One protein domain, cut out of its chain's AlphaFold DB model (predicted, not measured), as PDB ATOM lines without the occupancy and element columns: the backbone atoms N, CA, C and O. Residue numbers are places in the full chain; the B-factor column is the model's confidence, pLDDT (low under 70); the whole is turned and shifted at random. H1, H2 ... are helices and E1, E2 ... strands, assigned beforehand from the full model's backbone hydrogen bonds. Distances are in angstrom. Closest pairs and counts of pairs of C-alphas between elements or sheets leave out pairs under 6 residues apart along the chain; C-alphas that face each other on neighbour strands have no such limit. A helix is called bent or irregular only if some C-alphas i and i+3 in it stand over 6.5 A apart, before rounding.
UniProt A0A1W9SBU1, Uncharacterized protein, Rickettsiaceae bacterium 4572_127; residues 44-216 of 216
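AT A GLANCE: This is residues 44 to 216 of the 216 residues of an uncharacterized protein of Rickettsiaceae bacterium 4572_127 (UniProt A0A1W9SBU1). One large sheet of eight antiparallel strands curls like part of a barrel and folds back on itself, wrapping round the short helix H4. Away from the sheet, toward one end of the long axis, lies a small helical hairpin of H2 and H3; toward the other end reaches the loop of residues 128 to 142. The printed part has 173 residues with four named helices and eight named strands, in the order E1 E2 H1 H2 H3 E3 E4 E5 H4 E6 E7 E8; across the sheet the order is E6 E5 E4 E3 E2 E1 E8 E7, and the class is mixed, helices and strands. The whole is only just compact, close to loose, with a radius of gyration of the C-alphas of 18.5 A, and elongated, spanning 61 by 39 by 24 A.

IN THESE COORDINATES: Find C-alpha 47 at (381.135, 490.527, 425.549); from there E1, residues 47 to 59, runs 36.5 A. E2, residues 62 to 74, returns over 36.1 A. E3, residues 112 to 127, is the longest strand by residues, 35.0 A from end to end, and bends by 79 degrees at residue 123. Beyond it in the sheet come E4, residues 143 to 149, 19.4 A; E5, residues 152 to 157, 16.1 A; and E6, residues 183 to 185, 7.0 A. On the other side of E1 look for E8, residues 205 to 215, which runs 31.7 A to C-alpha 215 at (383.615, 492.419, 428.547), and then E7, residues 193 to 199, 19.8 A. The helices are H1, residues 77 to 80, 5.0 A; H2, residues 87 to 92, 8.6 A; H3, residues 98 to 108, 14.7 A, beginning at C-alpha 98 at (344.062, 493.320, 427.877); and H4, residues 175 to 181, 10.1 A.

HOW THE PARTS SIT: Start at the sheet, a folded sheet, one sheet bent back into two leaves: E6 E5 E4 face E2 E1 E8 E7, with E3 as the hinge. It is twisted, and E6 and E7 are its edge strands. E1 and E2 form a hairpin at 168 degrees, where N 49 and O 72 are 2.8 A apart. E1 and E8 are antiparallel at 175 degrees, with N 50 and O 212 at 2.8 A. E8 and E7, a hairpin, have N 211 and O 193 at 2.8 A. E3 and E2 have N 71 and O 119 at 2.8 A. E3 E4 E5 make a meander, each strand the antiparallel neighbour of the one before; look for N 115 and O 144 at 2.7 A and N 145 and O 156 at 2.8 A. E6 and E5 have N 153 and O 184 at 2.8 A. The sheet curls round H4, whose closest C-alphas to E5 are Glu 179 and Gln 154, 4.9 A, and to E7 His 181 and Phe 195, 5.7 A. H1 is on the sheet at a height of 6.5 A, over none of its strands. H2 and H3, a helical hairpin, touch at C-alphas 88 and 105, 5.7 A, with a shallow tilt of 32 degrees, opposite ways; neither is on the sheet. In H2 and H3 every O i to N i+4 pair is within hydrogen-bond range, in H4 2 of 3; H1 is too short for such a pair.

THE WHOLE: The two C-alphas farthest apart are those of Gly 93 and Thr 131, 61.2 A. The printed part has no cut and ends at the chain's last residue. The links E3 to E4 and E5 to H4 are long, with 15 and 17 residues. Mean pLDDT of the printed part is 75.2; it is under 70 at residues 59 to 62, 82 to 109, 127 to 141, 158 to 172 and 202.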
ATOM      1  N   SER A  44     378.486 493.177 416.249       82.69
ATOM      2  CA  SER A  44     379.642 493.796 416.902       82.69
ATOM      3  C   SER A  44     379.691 493.347 418.368       82.69
ATOM      4  O   SER A  44     379.037 493.961 419.212       82.69
ATOM      5  N   PRO A  45     380.390 492.246 418.701       89.00
ATOM      6  CA  PRO A  45     380.305 491.668 420.033       89.00
ATOM      7  C   PRO A  45     380.966 492.569 421.074       89.00
ATOM      8  O   PRO A  45     382.109 492.993 420.922       89.00
ATOM      9  N   THR A  46     380.253 492.808 422.170       93.00
ATOM     10  CA  THR A  46     380.731 493.611 423.304       93.00
ATOM     11  C   THR A  46     381.195 492.740 424.467       93.00
ATOM     12  O   THR A  46     381.930 493.200 425.339       93.00
ATOM     13  N   HIS A  47     380.780 491.470 424.497       95.81
ATOM     14  CA  HIS A  47     381.135 490.527 425.549       95.81
ATOM     15  C   HIS A  47     381.391 489.125 424.996       95.81
ATOM     16  O   HIS A  47     380.852 488.714 423.966       95.81
ATOM     17  N   LYS A  48     382.175 488.356 425.752       95.44
ATOM     18  CA  LYS A  48     382.281 486.904 425.620       95.44
ATOM     19  C   LYS A  48     381.593 486.205 426.787       95.44
ATOM     20  O   LYS A  48     381.761 486.596 427.944       95.44
ATOM     21  N   VAL A  49     380.860 485.143 426.482       94.81
ATOM     22  CA  VAL A  49     380.222 484.255 427.454       94.81
ATOM     23  C   VAL A  49     380.952 482.923 427.427       94.81
ATOM     24  O   VAL A  49     381.000 482.249 426.401       94.81
ATOM     25  N   LEU A  50     381.543 482.556 428.559       95.00
ATOM     26  CA  LEU A  50     382.254 481.297 428.740       95.00
ATOM     27  C   LEU A  50     381.353 480.331 429.495       95.00
ATOM     28  O   LEU A  50     380.986 480.608 430.638       95.00
ATOM     29  N   VAL A  51     381.038 479.199 428.874       93.19
ATOM     30  CA  VAL A  51     380.231 478.130 429.463       93.19
ATOM     31  C   VAL A  51     381.074 476.865 429.525       93.19
ATOM     32  O   VAL A  51     381.567 476.390 428.507       93.19
ATOM     33  N   ASN A  52     381.234 476.303 430.719       93.38
ATOM     34  CA  ASN A  52     381.698 474.929 430.882       93.38
ATOM     35  C   ASN A  52     380.478 474.111 431.281       93.38
ATOM     36  O   ASN A  52     379.909 474.388 432.338       93.38
ATOM     37  N   ALA A  53     380.067 473.168 430.448       89.81
ATOM     38  CA  ALA A  53     378.858 472.386 430.649       89.81
ATOM     39  C   ALA A  53     379.174 470.892 430.639       89.81
ATOM     40  O   ALA A  53     379.962 470.406 429.829       89.81
ATOM     41  N   GLU A  54     378.530 470.182 431.550       89.19
ATOM     42  CA  GLU A  54     378.591 468.742 431.709       89.19
ATOM     43  C   GLU A  54     377.167 468.191 431.676       89.19
ATOM     44  O   GLU A  54     376.275 468.641 432.404       89.19
ATOM     45  N   PHE A  55     376.969 467.203 430.817       84.56
ATOM     46  CA  PHE A  55     375.689 466.563 430.563       84.56
ATOM     47  C   PHE A  55     375.841 465.077 430.811       84.56
ATOM     48  O   PHE A  55     376.775 464.460 430.301       84.56
ATOM     49  N   SER A  56     374.927 464.489 431.577       83.00
ATOM     50  CA  SER A  56     374.915 463.041 431.767       83.00
ATOM     51  C   SER A  56     373.506 462.485 431.842       83.00
ATOM     52  O   SER A  56     372.642 463.060 432.499       83.00
ATOM     53  N   ALA A  57     373.275 461.358 431.185       78.50
ATOM     54  CA  ALA A  57     371.981 460.691 431.174       78.50
ATOM     55  C   ALA A  57     372.166 459.173 431.142       78.50
ATOM     56  O   ALA A  57     373.216 458.663 430.741       78.50
ATOM     57  N   ASN A  58     371.124 458.456 431.557       73.25
ATOM     58  CA  ASN A  58     371.014 457.021 431.338       73.25
ATOM     59  C   ASN A  58     369.776 456.776 430.477       73.25
ATOM     60  O   ASN A  58     368.652 456.963 430.943       73.25
ATOM     61  N   VAL A  59     369.998 456.422 429.215       68.38
ATOM     62  CA  VAL A  59     368.933 456.186 428.234       68.38
ATOM     63  C   VAL A  59     368.969 454.708 427.893       68.38
ATOM     64  O   VAL A  59     369.994 454.222 427.423       68.38
ATOM     65  N   GLU A  60     367.883 453.989 428.172       66.94
ATOM     66  CA  GLU A  60     367.745 452.564 427.824       66.94
ATOM     67  C   GLU A  60     368.888 451.674 428.365       66.94
ATOM     68  O   GLU A  60     369.286 450.695 427.747       66.94
ATOM     69  N   GLY A  61     369.440 452.009 429.539       67.88
ATOM     70  CA  GLY A  61     370.543 451.262 430.160       67.88
ATOM     71  C   GLY A  61     371.940 451.677 429.686       67.88
ATOM     72  O   GLY A  61     372.938 451.204 430.234       67.88
ATOM     73  N   HIS A  62     372.031 452.601 428.731       67.69
ATOM     74  CA  HIS A  62     373.281 453.144 428.217       67.69
ATOM     75  C   HIS A  62     373.666 454.431 428.950       67.69
ATOM     76  O   HIS A  62     372.842 455.322 429.164       67.69
ATOM     77  N   LYS A  63     374.943 454.540 429.337       72.88
ATOM     78  CA  LYS A  63     375.490 455.741 429.981       72.88
ATOM     79  C   LYS A  63     375.965 456.734 428.927       72.88
ATOM     80  O   LYS A  63     376.770 456.391 428.063       72.88
ATOM     81  N   TYR A  64     375.506 457.969 429.077       74.56
ATOM     82  CA  TYR A  64     375.889 459.110 428.261       74.56
ATOM     83  C   TYR A  64     376.540 460.144 429.163       74.56
ATOM     84  O   TYR A  64     375.975 460.504 430.197       74.56
ATOM     85  N   TYR A  65     377.713 460.623 428.770       80.56
ATOM     86  CA  TYR A  65     378.394 461.726 429.428       80.56
ATOM     87  C   TYR A  65     379.077 462.598 428.386       80.56
ATOM     88  O   TYR A  65     379.767 462.076 427.515       80.56
ATOM     89  N   ALA A  66     378.914 463.912 428.484       79.44
ATOM     90  CA  ALA A  66     379.618 464.867 427.649       79.44
ATOM     91  C   ALA A  66     380.052 466.074 428.474       79.44
ATOM     92  O   ALA A  66     379.251 466.653 429.209       79.44
ATOM     93  N   LYS A  67     381.309 466.479 428.303       86.12
ATOM     94  CA  LYS A  67     381.892 467.672 428.912       86.12
ATOM     95  C   LYS A  67     382.408 468.598 427.830       86.12
ATOM     96  O   LYS A  67     383.285 468.229 427.051       86.12
ATOM     97  N   ALA A  68     381.869 469.810 427.793       86.44
ATOM     98  CA  ALA A  68     382.185 470.793 426.774       86.44
ATOM     99  C   ALA A  68     382.535 472.155 427.375       86.44
ATOM    100  O   ALA A  68     381.946 472.610 428.357       86.44
ATOM    101  N   LYS A  69     383.474 472.832 426.719       91.19
ATOM    102  CA  LYS A  69     383.774 474.250 426.910       91.19
ATOM    103  C   LYS A  69     383.296 475.012 425.689       91.19
ATOM    104  O   LYS A  69     383.651 474.644 424.573       91.19
ATOM    105  N   LEU A  70     382.513 476.059 425.902       89.56
ATOM    106  CA  LEU A  70     381.864 476.849 424.861       89.56
ATOM    107  C   LEU A  70     382.180 478.332 425.097       89.56
ATOM    108  O   LEU A  70     382.036 478.839 426.211       89.56
ATOM    109  N   GLU A  71     382.623 479.023 424.053       92.81
ATOM    110  CA  GLU A  71     382.847 480.470 424.041       92.81
ATOM    111  C   GLU A  71     381.884 481.097 423.037       92.81
ATOM    112  O   GLU A  71     382.032 480.904 421.829       92.81
ATOM    113  N   TYR A  72     380.928 481.871 423.541       92.06
ATOM    114  CA  TYR A  72     380.010 482.655 422.725       92.06
ATOM    115  C   TYR A  72     380.432 484.117 422.712       92.06
ATOM    116  O   TYR A  72     380.902 484.642 423.721       92.06
ATOM    117  N   HIS A  73     380.233 484.787 421.588       92.81
ATOM    118  CA  HIS A  73     380.325 486.242 421.480       92.81
ATOM    119  C   HIS A  73     378.916 486.818 421.411       92.81
ATOM    120  O   HIS A  73     378.082 486.266 420.698       92.81
ATOM    121  N   VAL A  74     378.654 487.881 422.172       90.06
ATOM    122  CA  VAL A  74     377.337 488.528 422.293       90.06
ATOM    123  C   VAL A  74     377.492 490.045 422.250       90.06
ATOM    124  O   VAL A  74     378.466 490.589 422.779       90.06
ATOM    125  N   ASP A  75     376.495 490.741 421.708       86.56
ATOM    126  CA  ASP A  75     376.309 492.162 421.989       86.56
ATOM    127  C   ASP A  75     375.355 492.339 423.179       86.56
ATOM    128  O   ASP A  75     374.135 492.391 423.021       86.56
ATOM    129  N   LEU A  76     375.919 492.368 424.386       89.19
ATOM    130  CA  LEU A  76     375.165 492.483 425.634       89.19
ATOM    131  C   LEU A  76     374.898 493.945 426.031       89.19
ATOM    132  O   LEU A  76     373.881 494.217 426.670       89.19
ATOM    133  N   ASP A  77     375.759 494.890 425.632       85.50
ATOM    134  CA  ASP A  77     375.558 496.321 425.915       85.50
ATOM    135  C   ASP A  77     374.244 496.836 425.286       85.50
ATOM    136  O   ASP A  77     373.573 497.677 425.893       85.50
ATOM    137  N   SER A  78     373.809 496.285 424.141       79.44
ATOM    138  CA  SER A  78     372.515 496.616 423.509       79.44
ATOM    139  C   SER A  78     371.306 496.400 424.425       79.44
ATOM    140  O   SER A  78     370.382 497.212 424.426       79.44
ATOM    141  N   ILE A  79     371.321 495.350 425.251       80.81
ATOM    142  CA  ILE A  79     370.204 495.035 426.150       80.81
ATOM    143  C   ILE A  79     370.389 495.577 427.560       80.81
ATOM    144  O   ILE A  79     369.401 495.874 428.221       80.81
ATOM    145  N   LEU A  80     371.630 495.761 428.019       83.62
ATOM    146  CA  LEU A  80     371.902 496.404 429.309       83.62
ATOM    147  C   LEU A  80     371.598 497.907 429.277       83.62
ATOM    148  O   LEU A  80     371.264 498.491 430.305       83.62
ATOM    149  N   SER A  81     371.709 498.532 428.102       75.75
ATOM    150  CA  SER A  81     371.373 499.943 427.884       75.75
ATOM    151  C   SER A  81     369.926 500.170 427.440       75.75
ATOM    152  O   SER A  81     369.475 501.321 427.407       75.75
ATOM    153  N   ALA A  82     369.188 499.099 427.126       66.81
ATOM    154  CA  ALA A  82     367.797 499.178 426.716       66.81
ATOM    155  C   ALA A  82     366.958 499.746 427.865       66.81
ATOM    156  O   ALA A  82     366.615 499.063 428.830       66.81
ATOM    157  N   LYS A  83     366.602 501.030 427.757       56.12
ATOM    158  CA  LYS A  83     365.548 501.600 428.588       56.12
ATOM    159  C   LYS A  83     364.273 500.866 428.208       56.12
ATOM    160  O   LYS A  83     363.851 500.944 427.056       56.12
ATOM    161  N   THR A  84     363.668 500.167 429.161       53.88
ATOM    162  CA  THR A  84     362.304 499.648 429.049       53.88
ATOM    163  C   THR A  84     361.367 500.850 428.922       53.88
ATOM    164  O   THR A  84     360.806 501.330 429.906       53.88
ATOM    165  N   GLY A  85     361.282 501.424 427.721       52.75
ATOM    166  CA  GLY A  85     360.230 502.365 427.373       52.75
ATOM    167  C   GLY A  85     358.882 501.693 427.602       52.75
ATOM    168  O   GLY A  85     358.804 500.464 427.661       52.75
ATOM    169  N   ASP A  86     357.833 502.490 427.769       54.88
ATOM    170  CA  ASP A  86     356.489 502.006 428.078       54.88
ATOM    171  C   ASP A  86     355.898 501.220 426.889       54.88
ATOM    172  O   ASP A  86     355.105 501.718 426.095       54.88
ATOM    173  N   ILE A  87     356.339 499.975 426.723       54.22
ATOM    174  CA  ILE A  87     355.909 499.038 425.682       54.22
ATOM    175  C   ILE A  87     354.404 498.768 425.796       54.22
ATOM    176  O   ILE A  87     353.744 498.556 424.781       54.22
ATOM    177  N   ALA A  88     353.838 498.873 427.003       51.12
ATOM    178  CA  ALA A  88     352.399 498.793 427.209       51.12
ATOM    179  C   ALA A  88     351.664 499.953 426.515       51.12
ATOM    180  O   ALA A  88     350.636 499.727 425.873       51.12
ATOM    181  N   SER A  89     352.217 501.174 426.552       49.41
ATOM    182  CA  SER A  89     351.660 502.317 425.811       49.41
ATOM    183  C   SER A  89     351.669 502.099 424.293       49.41
ATOM    184  O   SER A  89     350.671 502.383 423.632       49.41
ATOM    185  N   LEU A  90     352.729 501.499 423.739       50.28
ATOM    186  CA  LEU A  90     352.825 501.181 422.308       50.28
ATOM    187  C   LEU A  90     351.839 500.082 421.886       50.28
ATOM    188  O   LEU A  90     351.222 500.183 420.829       50.28
ATOM    189  N   LEU A  91     351.642 499.057 422.719       49.38
ATOM    190  CA  LEU A  91     350.736 497.936 422.437       49.38
ATOM    191  C   LEU A  91     349.252 498.300 422.593       49.38
ATOM    192  O   LEU A  91     348.394 497.667 421.972       49.38
ATOM    193  N   SER A  92     348.949 499.350 423.362       52.34
ATOM    194  CA  SER A  92     347.587 499.874 423.520       52.34
ATOM    195  C   SER A  92     346.959 500.358 422.203       52.34
ATOM    196  O   SER A  92     345.745 500.259 422.028       52.34
ATOM    197  N   GLY A  93     347.785 500.789 421.240       54.47
ATOM    198  CA  GLY A  93     347.351 501.257 419.920       54.47
ATOM    199  C   GLY A  93     346.982 500.154 418.918       54.47
ATOM    200  O   GLY A  93     346.428 500.462 417.868       54.47
ATOM    201  N   PHE A  94     347.251 498.880 419.226       48.25
ATOM    202  CA  PHE A  94     347.049 497.755 418.298       48.25
ATOM    203  C   PHE A  94     345.710 497.020 418.471       48.25
ATOM    204  O   PHE A  94     345.498 495.981 417.853       48.25
ATOM    205  N   GLY A  95     344.796 497.522 419.313       51.03
ATOM    206  CA  GLY A  95     343.461 496.925 419.487       51.03
ATOM    207  C   GLY A  95     343.453 495.523 420.115       51.03
ATOM    208  O   GLY A  95     342.424 494.854 420.106       51.03
ATOM    209  N   LEU A  96     344.589 495.079 420.661       59.03
ATOM    210  CA  LEU A  96     344.738 493.811 421.376       59.03
ATOM    211  C   LEU A  96     343.890 493.802 422.659       59.03
ATOM    212  O   LEU A  96     343.753 494.827 423.332       59.03
ATOM    213  N   SER A  97     343.359 492.641 423.051       67.38
ATOM    214  CA  SER A  97     342.682 492.512 424.346       67.38
ATOM    215  C   SER A  97     343.667 492.726 425.504       67.38
ATOM    216  O   SER A  97     344.864 492.486 425.367       67.38
ATOM    217  N   LYS A  98     343.190 493.112 426.696       63.06
ATOM    218  CA  LYS A  98     344.062 493.320 427.877       63.06
ATOM    219  C   LYS A  98     344.933 492.104 428.222       63.06
ATOM    220  O   LYS A  98     346.036 492.266 428.736       63.06
ATOM    221  N   LYS A  99     344.449 490.888 427.949       61.75
ATOM    222  CA  LYS A  99     345.195 489.644 428.183       61.75
ATOM    223  C   LYS A  99     346.313 489.463 427.154       61.75
ATOM    224  O   LYS A  99     347.430 489.123 427.532       61.75
ATOM    225  N   GLU A 100     346.029 489.744 425.886       50.12
ATOM    226  CA  GLU A 100     347.013 489.707 424.798       50.12
ATOM    227  C   GLU A 100     348.034 490.836 424.927       50.12
ATOM    228  O   GLU A 100     349.216 490.601 424.734       50.12
ATOM    229  N   GLN A 101     347.614 492.032 425.344       56.25
ATOM    230  CA  GLN A 101     348.520 493.122 425.702       56.25
ATOM    231  C   GLN A 101     349.393 492.738 426.888       56.25
ATOM    232  O   GLN A 101     350.583 493.011 426.846       56.25
ATOM    233  N   GLY A 102     348.851 492.089 427.922       54.97
ATOM    234  CA  GLY A 102     349.635 491.608 429.061       54.97
ATOM    235  C   GLY A 102     350.720 490.619 428.633       54.97
ATOM    236  O   GLY A 102     351.886 490.820 428.951       54.97
ATOM    237  N   GLN A 103     350.359 489.616 427.830       55.62
ATOM    238  CA  GLN A 103     351.302 488.618 427.314       55.62
ATOM    239  C   GLN A 103     352.308 489.212 426.317       55.62
ATOM    240  O   GLN A 103     353.497 488.921 426.400       55.62
ATOM    241  N   ALA A 104     351.859 490.076 425.404       53.78
ATOM    242  CA  ALA A 104     352.722 490.758 424.446       53.78
ATOM    243  C   ALA A 104     353.656 491.750 425.146       53.78
ATOM    244  O   ALA A 104     354.829 491.812 424.806       53.78
ATOM    245  N   THR A 105     353.179 492.473 426.161       57.94
ATOM    246  CA  THR A 105     354.011 493.359 426.982       57.94
ATOM    247  C   THR A 105     355.024 492.531 427.749       57.94
ATOM    248  O   THR A 105     356.194 492.857 427.702       57.94
ATOM    249  N   GLU A 106     354.644 491.430 428.395       55.56
ATOM    250  CA  GLU A 106     355.582 490.561 429.120       55.56
ATOM    251  C   GLU A 106     356.648 489.961 428.186       55.56
ATOM    252  O   GLU A 106     357.834 489.941 428.512       55.56
ATOM    253  N   GLN A 107     356.265 489.571 426.967       52.44
ATOM    254  CA  GLN A 107     357.201 489.065 425.967       52.44
ATOM    255  C   GLN A 107     358.077 490.156 425.336       52.44
ATOM    256  O   GLN A 107     359.255 489.896 425.102       52.44
ATOM    257  N   LEU A 108     357.559 491.355 425.077       53.62
ATOM    258  CA  LEU A 108     358.294 492.462 424.449       53.62
ATOM    259  C   LEU A 108     359.089 493.302 425.462       53.62
ATOM    260  O   LEU A 108     360.072 493.931 425.087       53.62
ATOM    261  N   SER A 109     358.705 493.287 426.741       59.31
ATOM    262  CA  SER A 109     359.324 494.066 427.831       59.31
ATOM    263  C   SER A 109     360.629 493.502 428.359       59.31
ATOM    264  O   SER A 109     361.284 494.176 429.150       59.31
ATOM    265  N   MET A 110     361.016 492.296 427.944       72.75
ATOM    266  CA  MET A 110     362.289 491.697 428.323       72.75
ATOM    267  C   MET A 110     363.270 491.855 427.159       72.75
ATOM    268  O   MET A 110     363.129 491.136 426.165       72.75
ATOM    269  N   PRO A 111     364.245 492.780 427.240       77.88
ATOM    270  CA  PRO A 111     365.303 492.908 426.247       77.88
ATOM    271  C   PRO A 111     366.055 491.585 426.069       77.88
ATOM    272  O   PRO A 111     366.337 490.887 427.047       77.88
ATOM    273  N   ARG A 112     366.387 491.228 424.822       79.94
ATOM    274  CA  ARG A 112     367.081 489.972 424.496       79.94
ATOM    275  C   ARG A 112     368.199 490.178 423.495       79.94
ATOM    276  O   ARG A 112     368.083 491.016 422.609       79.94
ATOM    277  N   THR A 113     369.256 489.392 423.642       80.19
ATOM    278  CA  THR A 113     370.362 489.332 422.685       80.19
ATOM    279  C   THR A 113     370.748 487.883 422.425       80.19
ATOM    280  O   THR A 113     370.544 487.008 423.276       80.19
ATOM    281  N   THR A 114     371.316 487.644 421.250       80.31
ATOM    282  CA  THR A 114     371.786 486.331 420.814       80.31
ATOM    283  C   THR A 114     373.311 486.308 420.808       80.31
ATOM    284  O   THR A 114     373.963 487.280 420.433       80.31
ATOM    285  N   GLY A 115     373.884 485.176 421.206       82.69
ATOM    286  CA  GLY A 115     375.297 484.872 421.091       82.69
ATOM    287  C   GLY A 115     375.601 483.847 420.018       82.69
ATOM    288  O   GLY A 115     374.894 482.849 419.882       82.69
ATOM    289  N   VAL A 116     376.707 484.072 419.317       85.50
ATOM    290  CA  VAL A 116     377.263 483.153 418.318       85.50
ATOM    291  C   VAL A 116     378.394 482.364 418.964       85.50
ATOM    292  O   VAL A 116     379.300 482.955 419.561       85.50
ATOM    293  N   LEU A 117     378.383 481.039 418.821       85.81
ATOM    294  CA  LEU A 117     379.491 480.189 419.246       85.81
ATOM    295  C   LEU A 117     380.742 480.487 418.404       85.81
ATOM    296  O   LEU A 117     380.745 480.322 417.188       85.81
ATOM    297  N   LYS A 118     381.828 480.916 419.051       87.94
ATOM    298  CA  LYS A 118     383.117 481.197 418.398       87.94
ATOM    299  C   LYS A 118     384.133 480.089 418.580       87.94
ATOM    300  O   LYS A 118     384.904 479.810 417.668       87.94
ATOM    301  N   LYS A 119     384.171 479.485 419.766       87.94
ATOM    302  CA  LYS A 119     385.080 478.375 420.070       87.94
ATOM    303  C   LYS A 119     384.354 477.330 420.882       87.94
ATOM    304  O   LYS A 119     383.531 477.654 421.735       87.94
ATOM    305  N   HIS A 120     384.704 476.080 420.636       85.88
ATOM    306  CA  HIS A 120     384.230 474.964 421.425       85.88
ATOM    307  C   HIS A 120     385.333 473.929 421.597       85.88
ATOM    308  O   HIS A 120     386.234 473.796 420.768       85.88
ATOM    309  N   THR A 121     385.272 473.194 422.697       85.62
ATOM    310  CA  THR A 121     386.146 472.056 422.966       85.62
ATOM    311  C   THR A 121     385.324 470.988 423.658       85.62
ATOM    312  O   THR A 121     384.704 471.262 424.682       85.62
ATOM    313  N   LEU A 122     385.319 469.785 423.093       80.38
ATOM    314  CA  LEU A 122     384.787 468.594 423.739       80.38
ATOM    315  C   LEU A 122     385.926 467.970 424.550       80.38
ATOM    316  O   LEU A 122     386.880 467.461 423.968       80.38
ATOM    317  N   GLU A 123     385.870 468.091 425.873       81.81
ATOM    318  CA  GLU A 123     386.937 467.602 426.757       81.81
ATOM    319  C   GLU A 123     386.810 466.106 427.014       81.81
ATOM    320  O   GLU A 123     387.806 465.390 427.047       81.81
ATOM    321  N   GLU A 124     385.578 465.643 427.194       77.81
ATOM    322  CA  GLU A 124     385.287 464.248 427.470       77.81
ATOM    323  C   GLU A 124     383.943 463.877 426.865       77.81
ATOM    324  O   GLU A 124     382.989 464.662 426.868       77.81
ATOM    325  N   LEU A 125     383.883 462.658 426.344       74.56
ATOM    326  CA  LEU A 125     382.675 462.083 425.806       74.56
ATOM    327  C   LEU A 125     382.676 460.581 426.060       74.56
ATOM    328  O   LEU A 125     383.531 459.856 425.553       74.56
ATOM    329  N   ILE A 126     381.679 460.124 426.804       72.94
ATOM    330  CA  ILE A 126     381.408 458.709 427.016       72.94
ATOM    331  C   ILE A 126     380.060 458.414 426.383       72.94
ATOM    332  O   ILE A 126     379.021 458.898 426.834       72.94
ATOM    333  N   LEU A 127     380.101 457.610 425.327       65.44
ATOM    334  CA  LEU A 127     378.929 457.066 424.663       65.44
ATOM    335  C   LEU A 127     379.128 455.570 424.560       65.44
ATOM    336  O   LEU A 127     380.033 455.097 423.874       65.44
ATOM    337  N   SER A 128     378.304 454.828 425.278       61.41
ATOM    338  CA  SER A 128     378.340 453.375 425.241       61.41
ATOM    339  C   SER A 128     377.069 452.892 424.575       61.41
ATOM    340  O   SER A 128     376.042 452.824 425.235       61.41
ATOM    341  N   ASP A 129     377.129 452.566 423.287       58.06
ATOM    342  CA  ASP A 129     376.110 451.749 422.630       58.06
ATOM    343  C   ASP A 129     376.602 450.293 422.512       58.06
ATOM    344  O   ASP A 129     377.708 449.950 422.933       58.06
ATOM    345  N   GLU A 130     375.785 449.419 421.932       59.56
ATOM    346  CA  GLU A 130     376.122 448.004 421.711       59.56
ATOM    347  C   GLU A 130     377.299 447.787 420.732       59.56
ATOM    348  O   GLU A 130     377.802 446.671 420.618       59.56
ATOM    349  N   THR A 131     377.721 448.820 419.988       57.81
ATOM    350  CA  THR A 131     378.689 448.716 418.879       57.81
ATOM    351  C   THR A 131     380.054 449.336 419.193       57.81
ATOM    352  O   THR A 131     381.024 449.100 418.469       57.81
ATOM    353  N   GLY A 132     380.159 450.112 420.274       50.75
ATOM    354  CA  GLY A 132     381.412 450.661 420.798       50.75
ATOM    355  C   GLY A 132     382.071 451.741 419.929       50.75
ATOM    356  O   GLY A 132     383.166 452.194 420.264       50.75
ATOM    357  N   LYS A 133     381.452 452.170 418.818       46.56
ATOM    358  CA  LYS A 133     381.987 453.211 417.921       46.56
ATOM    359  C   LYS A 133     380.904 454.205 417.528       46.56
ATOM    360  O   LYS A 133     380.201 454.030 416.539       46.56
ATOM    361  N   VAL A 134     380.842 455.307 418.265       53.22
ATOM    362  CA  VAL A 134     379.920 456.406 417.990       53.22
ATOM    363  C   VAL A 134     380.713 457.635 417.536       53.22
ATOM    364  O   VAL A 134     381.492 458.194 418.303       53.22
ATOM    365  N   LYS A 135     380.532 458.056 416.276       49.38
ATOM    366  CA  LYS A 135     381.054 459.338 415.782       49.38
ATOM    367  C   LYS A 135     380.126 460.454 416.252       49.38
ATOM    368  O   LYS A 135     378.938 460.430 415.943       49.38
ATOM    369  N   THR A 136     380.678 461.438 416.940       57.31
ATOM    370  CA  THR A 136     379.956 462.615 417.429       57.31
ATOM    371  C   THR A 136     380.699 463.888 417.096       57.31
ATOM    372  O   THR A 136     381.908 463.886 416.866       57.31
ATOM    373  N   ASP A 137     379.950 464.982 417.078       56.88
ATOM    374  CA  ASP A 137     380.482 466.333 417.011       56.88
ATOM    375  C   ASP A 137     379.615 467.235 417.905       56.88
ATOM    376  O   ASP A 137     378.519 466.850 418.333       56.88
ATOM    377  N   LEU A 138     380.121 468.426 418.202       65.56
ATOM    378  CA  LEU A 138     379.347 469.506 418.805       65.56
ATOM    379  C   LEU A 138     378.610 470.274 417.703       65.56
ATOM    380  O   LEU A 138     379.148 470.464 416.608       65.56
ATOM    381  N   ASN A 139     377.407 470.780 417.988       67.62
ATOM    382  CA  ASN A 139     376.779 471.738 417.080       67.62
ATOM    383  C   ASN A 139     377.604 473.037 417.044       67.62
ATOM    384  O   ASN A 139     377.541 473.870 417.949       67.62
ATOM    385  N   LYS A 140     378.364 473.228 415.963       69.75
ATOM    386  CA  LYS A 140     379.224 474.407 415.751       69.75
ATOM    387  C   LYS A 140     378.433 475.701 415.561       69.75
ATOM    388  O   LYS A 140     379.005 476.775 415.698       69.75
ATOM    389  N   ASN A 141     377.134 475.582 415.294       69.56
ATOM    390  CA  ASN A 141     376.202 476.690 415.140       69.56
ATOM    391  C   ASN A 141     375.249 476.800 416.333       69.56
ATOM    392  O   ASN A 141     374.200 477.425 416.197       69.56
ATOM    393  N   ALA A 142     375.575 476.201 417.481       72.44
ATOM    394  CA  ALA A 142     374.779 476.367 418.687       72.44
ATOM    395  C   ALA A 142     374.679 477.865 419.043       72.44
ATOM    396  O   ALA A 142     375.712 478.528 419.163       72.44
ATOM    397  N   PRO A 143     373.473 478.423 419.206       75.12
ATOM    398  CA  PRO A 143     373.279 479.786 419.653       75.12
ATOM    399  C   PRO A 143     373.252 479.842 421.179       75.12
ATOM    400  O   PRO A 143     373.071 478.846 421.890       75.12
ATOM    401  N   LEU A 144     373.366 481.062 421.675       84.19
ATOM    402  CA  LEU A 144     373.063 481.418 423.047       84.19
ATOM    403  C   LEU A 144     372.003 482.521 423.031       84.19
ATOM    404  O   LEU A 144     372.063 483.418 422.206       84.19
ATOM    405  N   LEU A 145     371.028 482.460 423.925       85.50
ATOM    406  CA  LEU A 145     370.021 483.492 424.134       85.50
ATOM    407  C   LEU A 145     370.195 484.052 425.540       85.50
ATOM    408  O   LEU A 145     370.236 483.299 426.513       85.50
ATOM    409  N   ILE A 146     370.272 485.376 425.649       86.88
ATOM    410  CA  ILE A 146     370.247 486.086 426.929       86.88
ATOM    411  C   ILE A 146     368.988 486.932 426.969       86.88
ATOM    412  O   ILE A 146     368.763 487.750 426.081       86.88
ATOM    413  N   THR A 147     368.201 486.760 428.024       86.06
ATOM    414  CA  THR A 147     367.036 487.592 428.326       86.06
ATOM    415  C   THR A 147     367.304 488.395 429.592       86.06
ATOM    416  O   THR A 147     367.678 487.827 430.617       86.06
ATOM    417  N   LEU A 148     367.111 489.713 429.534       84.06
ATOM    418  CA  LEU A 148     367.151 490.587 430.700       84.06
ATOM    419  C   LEU A 148     365.752 490.678 431.319       84.06
ATOM    420  O   LEU A 148     364.813 491.166 430.692       84.06
ATOM    421  N   ASN A 149     365.630 490.221 432.560       84.00
ATOM    422  CA  ASN A 149     364.412 490.286 433.358       84.00
ATOM    423  C   ASN A 149     364.717 490.990 434.690       84.00
ATOM    424  O   ASN A 149     365.288 490.403 435.617       84.00
ATOM    425  N   GLY A 150     364.397 492.284 434.764       83.25
ATOM    426  CA  GLY A 150     364.855 493.147 435.855       83.25
ATOM    427  C   GLY A 150     366.386 493.212 435.898       83.25
ATOM    428  O   GLY A 150     367.022 493.471 434.886       83.25
ATOM    429  N   GLU A 151     366.996 492.939 437.055       86.69
ATOM    430  CA  GLU A 151     368.464 492.873 437.206       86.69
ATOM    431  C   GLU A 151     369.069 491.498 436.852       86.69
ATOM    432  O   GLU A 151     370.262 491.268 437.068       86.69
ATOM    433  N   LYS A 152     368.264 490.548 436.360       91.00
ATOM    434  CA  LYS A 152     368.693 489.165 436.117       91.00
ATOM    435  C   LYS A 152     368.848 488.890 434.626       91.00
ATOM    436  O   LYS A 152     367.929 489.117 433.850       91.00
ATOM    437  N   LEU A 153     369.990 488.326 434.254       91.00
ATOM    438  CA  LEU A 153     370.223 487.735 432.943       91.00
ATOM    439  C   LEU A 153     369.869 486.251 433.009       91.00
ATOM    440  O   LEU A 153     370.531 485.492 433.718       91.00
ATOM    441  N   GLN A 154     368.829 485.852 432.287       91.81
ATOM    442  CA  GLN A 154     368.444 484.458 432.089       91.81
ATOM    443  C   GLN A 154     369.091 483.962 430.804       91.81
ATOM    444  O   GLN A 154     368.939 484.594 429.756       91.81
ATOM    445  N   ILE A 155     369.839 482.866 430.891       89.69
ATOM    446  CA  ILE A 155     370.655 482.385 429.779       89.69
ATOM    447  C   ILE A 155     370.167 481.010 429.340       89.69
ATOM    448  O   ILE A 155     370.015 480.091 430.141       89.69
ATOM    449  N   THR A 156     369.965 480.870 428.040       86.81
ATOM    450  CA  THR A 156     369.700 479.603 427.367       86.81
ATOM    451  C   THR A 156     370.805 479.390 426.353       86.81
ATOM    452  O   THR A 156     371.186 480.319 425.651       86.81
ATOM    453  N   PHE A 157     371.345 478.188 426.257       80.19
ATOM    454  CA  PHE A 157     372.333 477.869 425.235       80.19
ATOM    455  C   PHE A 157     372.056 476.481 424.693       80.19
ATOM    456  O   PHE A 157     371.614 475.590 425.420       80.19
ATOM    457  N   GLU A 158     372.292 476.300 423.402       69.50
ATOM    458  CA  GLU A 158     372.146 474.983 422.807       69.50
ATOM    459  C   GLU A 158     373.396 474.147 423.108       69.50
ATOM    460  O   GLU A 158     374.513 474.494 422.734       69.50
ATOM    461  N   GLY A 159     373.209 473.037 423.820       55.88
ATOM    462  CA  GLY A 159     374.238 472.030 424.076       55.88
ATOM    463  C   GLY A 159     374.017 470.791 423.214       55.88
ATOM    464  O   GLY A 159     373.916 469.695 423.749       55.88
ATOM    465  N   ALA A 160     373.828 470.947 421.903       52.94
ATOM    466  CA  ALA A 160     373.501 469.820 421.036       52.94
ATOM    467  C   ALA A 160     374.706 468.876 420.846       52.94
ATOM    468  O   ALA A 160     375.726 469.249 420.263       52.94
ATOM    469  N   PHE A 161     374.541 467.632 421.307       53.34
ATOM    470  CA  PHE A 161     375.392 466.474 421.005       53.34
ATOM    471  C   PHE A 161     374.564 465.470 420.210       53.34
ATOM    472  O   PHE A 161     373.403 465.271 420.539       53.34
ATOM    473  N   THR A 162     375.128 464.826 419.192       48.53
ATOM    474  CA  THR A 162     374.393 463.869 418.346       48.53
ATOM    475  C   THR A 162     374.669 462.415 418.728       48.53
ATOM    476  O   THR A 162     375.829 462.029 418.860       48.53
ATOM    477  N   TYR A 163     373.625 461.588 418.790       48.47
ATOM    478  CA  TYR A 163     373.705 460.119 418.825       48.47
ATOM    479  C   TYR A 163     373.499 459.504 417.418       48.47
ATOM    480  O   TYR A 163     372.753 460.084 416.630       48.47
ATOM    481  N   PRO A 164     374.129 458.358 417.070       42.69
ATOM    482  CA  PRO A 164     374.112 457.815 415.707       42.69
ATOM    483  C   PRO A 164     373.030 456.761 415.416       42.69
ATOM    484  O   PRO A 164     372.744 456.551 414.241       42.69
ATOM    485  N   LYS A 165     372.440 456.070 416.413       42.50
ATOM    486  CA  LYS A 165     371.443 454.996 416.152       42.50
ATOM    487  C   LYS A 165     369.996 455.491 416.059       42.50
ATOM    488  O   LYS A 165     369.175 454.838 415.426       42.50
ATOM    489  N   THR A 166     369.687 456.648 416.632       41.53
ATOM    490  CA  THR A 166     368.471 457.407 416.322       41.53
ATOM    491  C   THR A 166     368.922 458.690 415.658       41.53
ATOM    492  O   THR A 166     369.870 459.320 416.124       41.53
ATOM    493  N   SER A 167     368.290 459.070 414.547       38.91
ATOM    494  CA  SER A 167     368.484 460.402 413.989       38.91
ATOM    495  C   SER A 167     368.204 461.403 415.108       38.91
ATOM    496  O   SER A 167     367.049 461.586 415.488       38.91
ATOM    497  N   ALA A 168     369.272 462.004 415.641       38.00
ATOM    498  CA  ALA A 168     369.228 463.127 416.562       38.00
ATOM    499  C   ALA A 168     368.696 462.849 417.992       38.00
ATOM    500  O   ALA A 168     367.754 463.498 418.443       38.00
ATOM    501  N   PHE A 169     369.348 461.986 418.787       42.81
ATOM    502  CA  PHE A 169     369.263 462.198 420.243       42.81
ATOM    503  C   PHE A 169     370.174 463.366 420.620       42.81
ATOM    504  O   PHE A 169     371.391 463.198 420.702       42.81
ATOM    505  N   TYR A 170     369.573 464.539 420.812       52.09
ATOM    506  CA  TYR A 170     370.228 465.700 421.391       52.09
ATOM    507  C   TYR A 170     369.885 465.779 422.874       52.09
ATOM    508  O   TYR A 170     368.721 465.937 423.239       52.09
ATOM    509  N   ALA A 171     370.891 465.706 423.745       56.38
ATOM    510  CA  ALA A 171     370.714 466.036 425.155       56.38
ATOM    511  C   ALA A 171     370.590 467.564 425.318       56.38
ATOM    512  O   ALA A 171     371.481 468.214 425.853       56.38
ATOM    513  N   ILE A 172     369.502 468.142 424.803       61.66
ATOM    514  CA  ILE A 172     369.178 469.563 424.955       61.66
ATOM    515  C   ILE A 172     368.389 469.687 426.253       61.66
ATOM    516  O   ILE A 172     367.300 469.110 426.356       61.66
ATOM    517  N   PRO A 173     368.900 470.411 427.256       71.19
ATOM    518  CA  PRO A 173     368.078 470.739 428.400       71.19
ATOM    519  C   PRO A 173     366.875 471.577 427.965       71.19
ATOM    520  O   PRO A 173     366.977 472.407 427.063       71.19
ATOM    521  N   LYS A 174     365.735 471.419 428.627       76.81
ATOM    522  CA  LYS A 174     364.567 472.259 428.356       76.81
ATOM    523  C   LYS A 174     364.901 473.726 428.628       76.81
ATOM    524  O   LYS A 174     365.463 474.066 429.676       76.81
ATOM    525  N   LYS A 175     364.503 474.605 427.704       77.62
ATOM    526  CA  LYS A 175     364.703 476.058 427.801       77.62
ATOM    527  C   LYS A 175     364.240 476.607 429.149       77.62
ATOM    528  O   LYS A 175     364.994 477.314 429.812       77.62
ATOM    529  N   GLU A 176     363.055 476.209 429.604       80.69
ATOM    530  CA  GLU A 176     362.464 476.704 430.850       80.69
ATOM    531  C   GLU A 176     363.287 476.303 432.079       80.69
ATOM    532  O   GLU A 176     363.250 476.983 433.105       80.69
ATOM    533  N   ASN A 177     364.026 475.191 432.013       86.19
ATOM    534  CA  ASN A 177     364.930 474.790 433.087       86.19
ATOM    535  C   ASN A 177     366.232 475.587 433.039       86.19
ATOM    536  O   ASN A 177     366.703 476.012 434.094       86.19
ATOM    537  N   MET A 178     366.782 475.851 431.851       87.56
ATOM    538  CA  MET A 178     367.958 476.714 431.709       87.56
ATOM    539  C   MET A 178     367.683 478.129 432.226       87.56
ATOM    540  O   MET A 178     368.432 478.628 433.060       87.56
ATOM    541  N   GLU A 179     366.555 478.730 431.846       85.62
ATOM    542  CA  GLU A 179     366.158 480.078 432.284       85.62
ATOM    543  C   GLU A 179     365.945 480.196 433.804       85.62
ATOM    544  O   GLU A 179     366.004 481.299 434.356       85.62
ATOM    545  N   LYS A 180     365.702 479.071 434.491       89.19
ATOM    546  CA  LYS A 180     365.574 478.999 435.957       89.19
ATOM    547  C   LYS A 180     366.912 478.822 436.673       89.19
ATOM    548  O   LYS A 180     367.074 479.358 437.767       89.19
ATOM    549  N   HIS A 181     367.844 478.064 436.097       93.19
ATOM    550  CA  HIS A 181     369.071 477.638 436.787       93.19
ATOM    551  C   HIS A 181     370.334 478.368 436.315       93.19
ATOM    552  O   HIS A 181     371.304 478.453 437.067       93.19
ATOM    553  N   VAL A 182     370.336 478.922 435.102       92.94
ATOM    554  CA  VAL A 182     371.465 479.656 434.518       92.94
ATOM    555  C   VAL A 182     371.145 481.152 434.559       92.94
ATOM    556  O   VAL A 182     370.800 481.779 433.558       92.94
ATOM    557  N   VAL A 183     371.215 481.713 435.769       92.25
ATOM    558  CA  VAL A 183     370.826 483.102 436.048       92.25
ATOM    559  C   VAL A 183     372.006 483.887 436.606       92.25
ATOM    560  O   VAL A 183     372.570 483.525 437.639       92.25
ATOM    561  N   LEU A 184     372.354 484.994 435.951       93.44
ATOM    562  CA  LEU A 184     373.406 485.912 436.385       93.44
ATOM    563  C   LEU A 184     372.802 487.254 436.797       93.44
ATOM    564  O   LEU A 184     371.728 487.639 436.346       93.44
ATOM    565  N   GLN A 185     373.502 487.985 437.660       91.25
ATOM    566  CA  GLN A 185     373.136 489.359 438.002       91.25
ATOM    567  C   GLN A 185     373.789 490.309 437.000       91.25
ATOM    568  O   GLN A 185     375.007 490.256 436.828       91.25
ATOM    569  N   ALA A 186     373.010 491.210 436.401       89.38
ATOM    570  CA  ALA A 186     373.493 492.177 435.413       89.38
ATOM    571  C   ALA A 186     374.624 493.072 435.957       89.38
ATOM    572  O   ALA A 186     375.505 493.482 435.212       89.38
ATOM    573  N   LYS A 187     374.647 493.321 437.274       88.00
ATOM    574  CA  LYS A 187     375.704 494.093 437.951       88.00
ATOM    575  C   LYS A 187     377.011 493.332 438.211       88.00
ATOM    576  O   LYS A 187     378.019 493.968 438.476       88.00
ATOM    577  N   ASN A 188     377.004 491.995 438.136       87.38
ATOM    578  CA  ASN A 188     378.135 491.132 438.512       87.38
ATOM    579  C   ASN A 188     378.455 490.112 437.404       87.38
ATOM    580  O   ASN A 188     378.511 488.905 437.652       87.38
ATOM    581  N   LEU A 189     378.612 490.593 436.171       86.44
ATOM    582  CA  LEU A 189     378.795 489.758 434.975       86.44
ATOM    583  C   LEU A 189     380.050 488.872 435.035       86.44
ATOM    584  O   LEU A 189     380.045 487.735 434.558       86.44
ATOM    585  N   ASP A 190     381.111 489.378 435.657       86.00
ATOM    586  CA  ASP A 190     382.422 488.737 435.764       86.00
ATOM    587  C   ASP A 190     382.490 487.636 436.834       86.00
ATOM    588  O   ASP A 190     383.457 486.855 436.872       86.00
ATOM    589  N   LYS A 191     381.459 487.531 437.682       92.06
ATOM    590  CA  LYS A 191     381.346 486.477 438.686       92.06
ATOM    591  C   LYS A 191     381.028 485.147 438.010       92.06
ATOM    592  O   LYS A 191     379.988 484.963 437.379       92.06
ATOM    593  N   LYS A 192     381.906 484.167 438.230       94.56
ATOM    594  CA  LYS A 192     381.652 482.777 437.846       94.56
ATOM    595  C   LYS A 192     380.442 482.247 438.620       94.56
ATOM    596  O   LYS A 192     380.443 482.253 439.851       94.56
ATOM    597  N   THR A 193     379.436 481.781 437.894       94.81
ATOM    598  CA  THR A 193     378.185 481.253 438.447       94.81
ATOM    599  C   THR A 193     378.084 479.773 438.115       94.81
ATOM    600  O   THR A 193     378.270 479.388 436.963       94.81
ATOM    601  N   SER A 194     377.833 478.939 439.121       96.44
ATOM    602  CA  SER A 194     377.596 477.506 438.932       96.44
ATOM    603  C   SER A 194     376.111 477.246 438.715       96.44
ATOM    604  O   SER A 194     375.277 477.903 439.335       96.44
ATOM    605  N   PHE A 195     375.789 476.263 437.881       94.94
ATOM    606  CA  PHE A 195     374.428 475.785 437.662       94.94
ATOM    607  C   PHE A 195     374.390 474.261 437.772       94.94
ATOM    608  O   PHE A 195     375.368 473.584 437.448       94.94
ATOM    609  N   SER A 196     373.273 473.720 438.257       95.19
ATOM    610  CA  SER A 196     373.027 472.278 438.303       95.19
ATOM    611  C   SER A 196     371.533 471.984 438.411       95.19
ATOM    612  O   SER A 196     370.843 472.638 439.196       95.19
ATOM    613  N   TRP A 197     371.034 471.025 437.631       94.25
ATOM    614  CA  TRP A 197     369.679 470.481 437.751       94.25
ATOM    615  C   TRP A 197     369.567 469.086 437.130       94.25
ATOM    616  O   TRP A 197     370.473 468.610 436.446       94.25
ATOM    617  N   VAL A 198     368.425 468.432 437.367       91.44
ATOM    618  CA  VAL A 198     368.097 467.118 436.799       91.44
ATOM    619  C   VAL A 198     366.743 467.172 436.108       91.44
ATOM    620  O   VAL A 198     365.721 467.474 436.731       91.44
ATOM    621  N   GLU A 199     366.708 466.825 434.827       84.94
ATOM    622  CA  GLU A 199     365.483 466.726 434.043       84.94
ATOM    623  C   GLU A 199     364.906 465.315 434.118       84.94
ATOM    624  O   GLU A 199     365.107 464.479 433.239       84.94
ATOM    625  N   LYS A 200     364.143 465.040 435.181       80.06
ATOM    626  CA  LYS A 200     363.551 463.709 435.419       80.06
ATOM    627  C   LYS A 200     362.753 463.169 434.225       80.06
ATOM    628  O   LYS A 200     362.793 461.979 433.952       80.06
ATOM    629  N   GLN A 201     362.049 464.046 433.508       71.69
ATOM    630  CA  GLN A 201     361.223 463.684 432.349       71.69
ATOM    631  C   GLN A 201     362.012 463.531 431.037       71.69
ATOM    632  O   GLN A 201     361.428 463.153 430.030       71.69
ATOM    633  N   ASN A 202     363.308 463.846 431.030       66.50
ATOM    634  CA  ASN A 202     364.175 463.783 429.855       66.50
ATOM    635  C   ASN A 202     365.315 462.793 430.128       66.50
ATOM    636  O   ASN A 202     366.473 463.177 430.268       66.50
ATOM    637  N   ASN A 203     364.964 461.518 430.327       70.19
ATOM    638  CA  ASN A 203     365.908 460.435 430.640       70.19
ATOM    639  C   ASN A 203     366.816 460.708 431.853       70.19
ATOM    640  O   ASN A 203     367.973 460.289 431.897       70.19
ATOM    641  N   SER A 204     366.290 461.435 432.846       78.44
ATOM    642  CA  SER A 204     367.057 461.890 434.011       78.44
ATOM    643  C   SER A 204     368.349 462.626 433.631       78.44
ATOM    644  O   SER A 204     369.380 462.428 434.274       78.44
ATOM    645  N   LEU A 205     368.297 463.466 432.590       81.38
ATOM    646  CA  LEU A 205     369.424 464.288 432.156       81.38
ATOM    647  C   LEU A 205     369.886 465.187 433.309       81.38
ATOM    648  O   LEU A 205     369.192 466.124 433.704       81.38
ATOM    649  N   ASN A 206     371.066 464.900 433.846       88.69
ATOM    650  CA  ASN A 206     371.757 465.766 434.784       88.69
ATOM    651  C   ASN A 206     372.547 466.793 433.985       88.69
ATOM    652  O   ASN A 206     373.375 466.432 433.142       88.69
ATOM    653  N   VAL A 207     372.319 468.062 434.292       89.44
ATOM    654  CA  VAL A 207     373.011 469.191 433.684       89.44
ATOM    655  C   VAL A 207     373.745 469.913 434.784       89.44
ATOM    656  O   VAL A 207     373.148 470.267 435.796       89.44
ATOM    657  N   ASN A 208     375.038 470.129 434.605       94.31
ATOM    658  CA  ASN A 208     375.842 470.870 435.557       94.31
ATOM    659  C   ASN A 208     376.921 471.669 434.838       94.31
ATOM    660  O   ASN A 208     377.229 471.421 433.674       94.31
ATOM    661  N   GLY A 209     377.455 472.683 435.504       94.81
ATOM    662  CA  GLY A 209     378.474 473.500 434.881       94.81
ATOM    663  C   GLY A 209     378.649 474.859 435.513       94.81
ATOM    664  O   GLY A 209     378.219 475.139 436.635       94.81
ATOM    665  N   THR A 210     379.354 475.707 434.776       96.19
ATOM    666  CA  THR A 210     379.693 477.058 435.199       96.19
ATOM    667  C   THR A 210     379.624 478.015 434.025       96.19
ATOM    668  O   THR A 210     379.948 477.651 432.897       96.19
ATOM    669  N   ILE A 211     379.244 479.251 434.312       95.38
ATOM    670  CA  ILE A 211     379.133 480.325 433.335       95.38
ATOM    671  C   ILE A 211     379.794 481.597 433.861       95.38
ATOM    672  O   ILE A 211     379.772 481.877 435.063       95.38
ATOM    673  N   LYS A 212     380.417 482.358 432.963       95.25
ATOM    674  CA  LYS A 212     380.996 483.674 433.244       95.25
ATOM    675  C   LYS A 212     380.865 484.567 432.014       95.25
ATOM    676  O   LYS A 212     381.096 484.103 430.901       95.25
ATOM    677  N   ILE A 213     380.557 485.843 432.223       95.88
ATOM    678  CA  ILE A 213     380.516 486.857 431.166       95.88
ATOM    679  C   ILE A 213     381.710 487.798 431.353       95.88
ATOM    680  O   ILE A 213     382.059 488.169 432.469       95.88
ATOM    681  N   ILE A 214     382.392 488.144 430.265       95.44
ATOM    682  CA  ILE A 214     383.575 489.008 430.287       95.44
ATOM    683  C   ILE A 214     383.409 490.052 429.190       95.44
ATOM    684  O   ILE A 214     383.126 489.691 428.049       95.44
ATOM    685  N   LYS A 215     383.591 491.329 429.530       93.88
ATOM    686  CA  LYS A 215     383.615 492.419 428.547       93.88
ATOM    687  C   LYS A 215     384.824 492.260 427.612       93.88
ATOM    688  O   LYS A 215     385.893 491.861 428.083       93.88
ATOM    689  N   LEU A 216     384.617 492.466 426.311       90.75
ATOM    690  CA  LEU A 216     385.658 492.378 425.277       90.75
ATOM    691  C   LEU A 216     386.459 493.676 425.154       90.75
ATOM    692  O   LEU A 216     385.898 494.751 425.467       90.75
TER     693      LEU A 216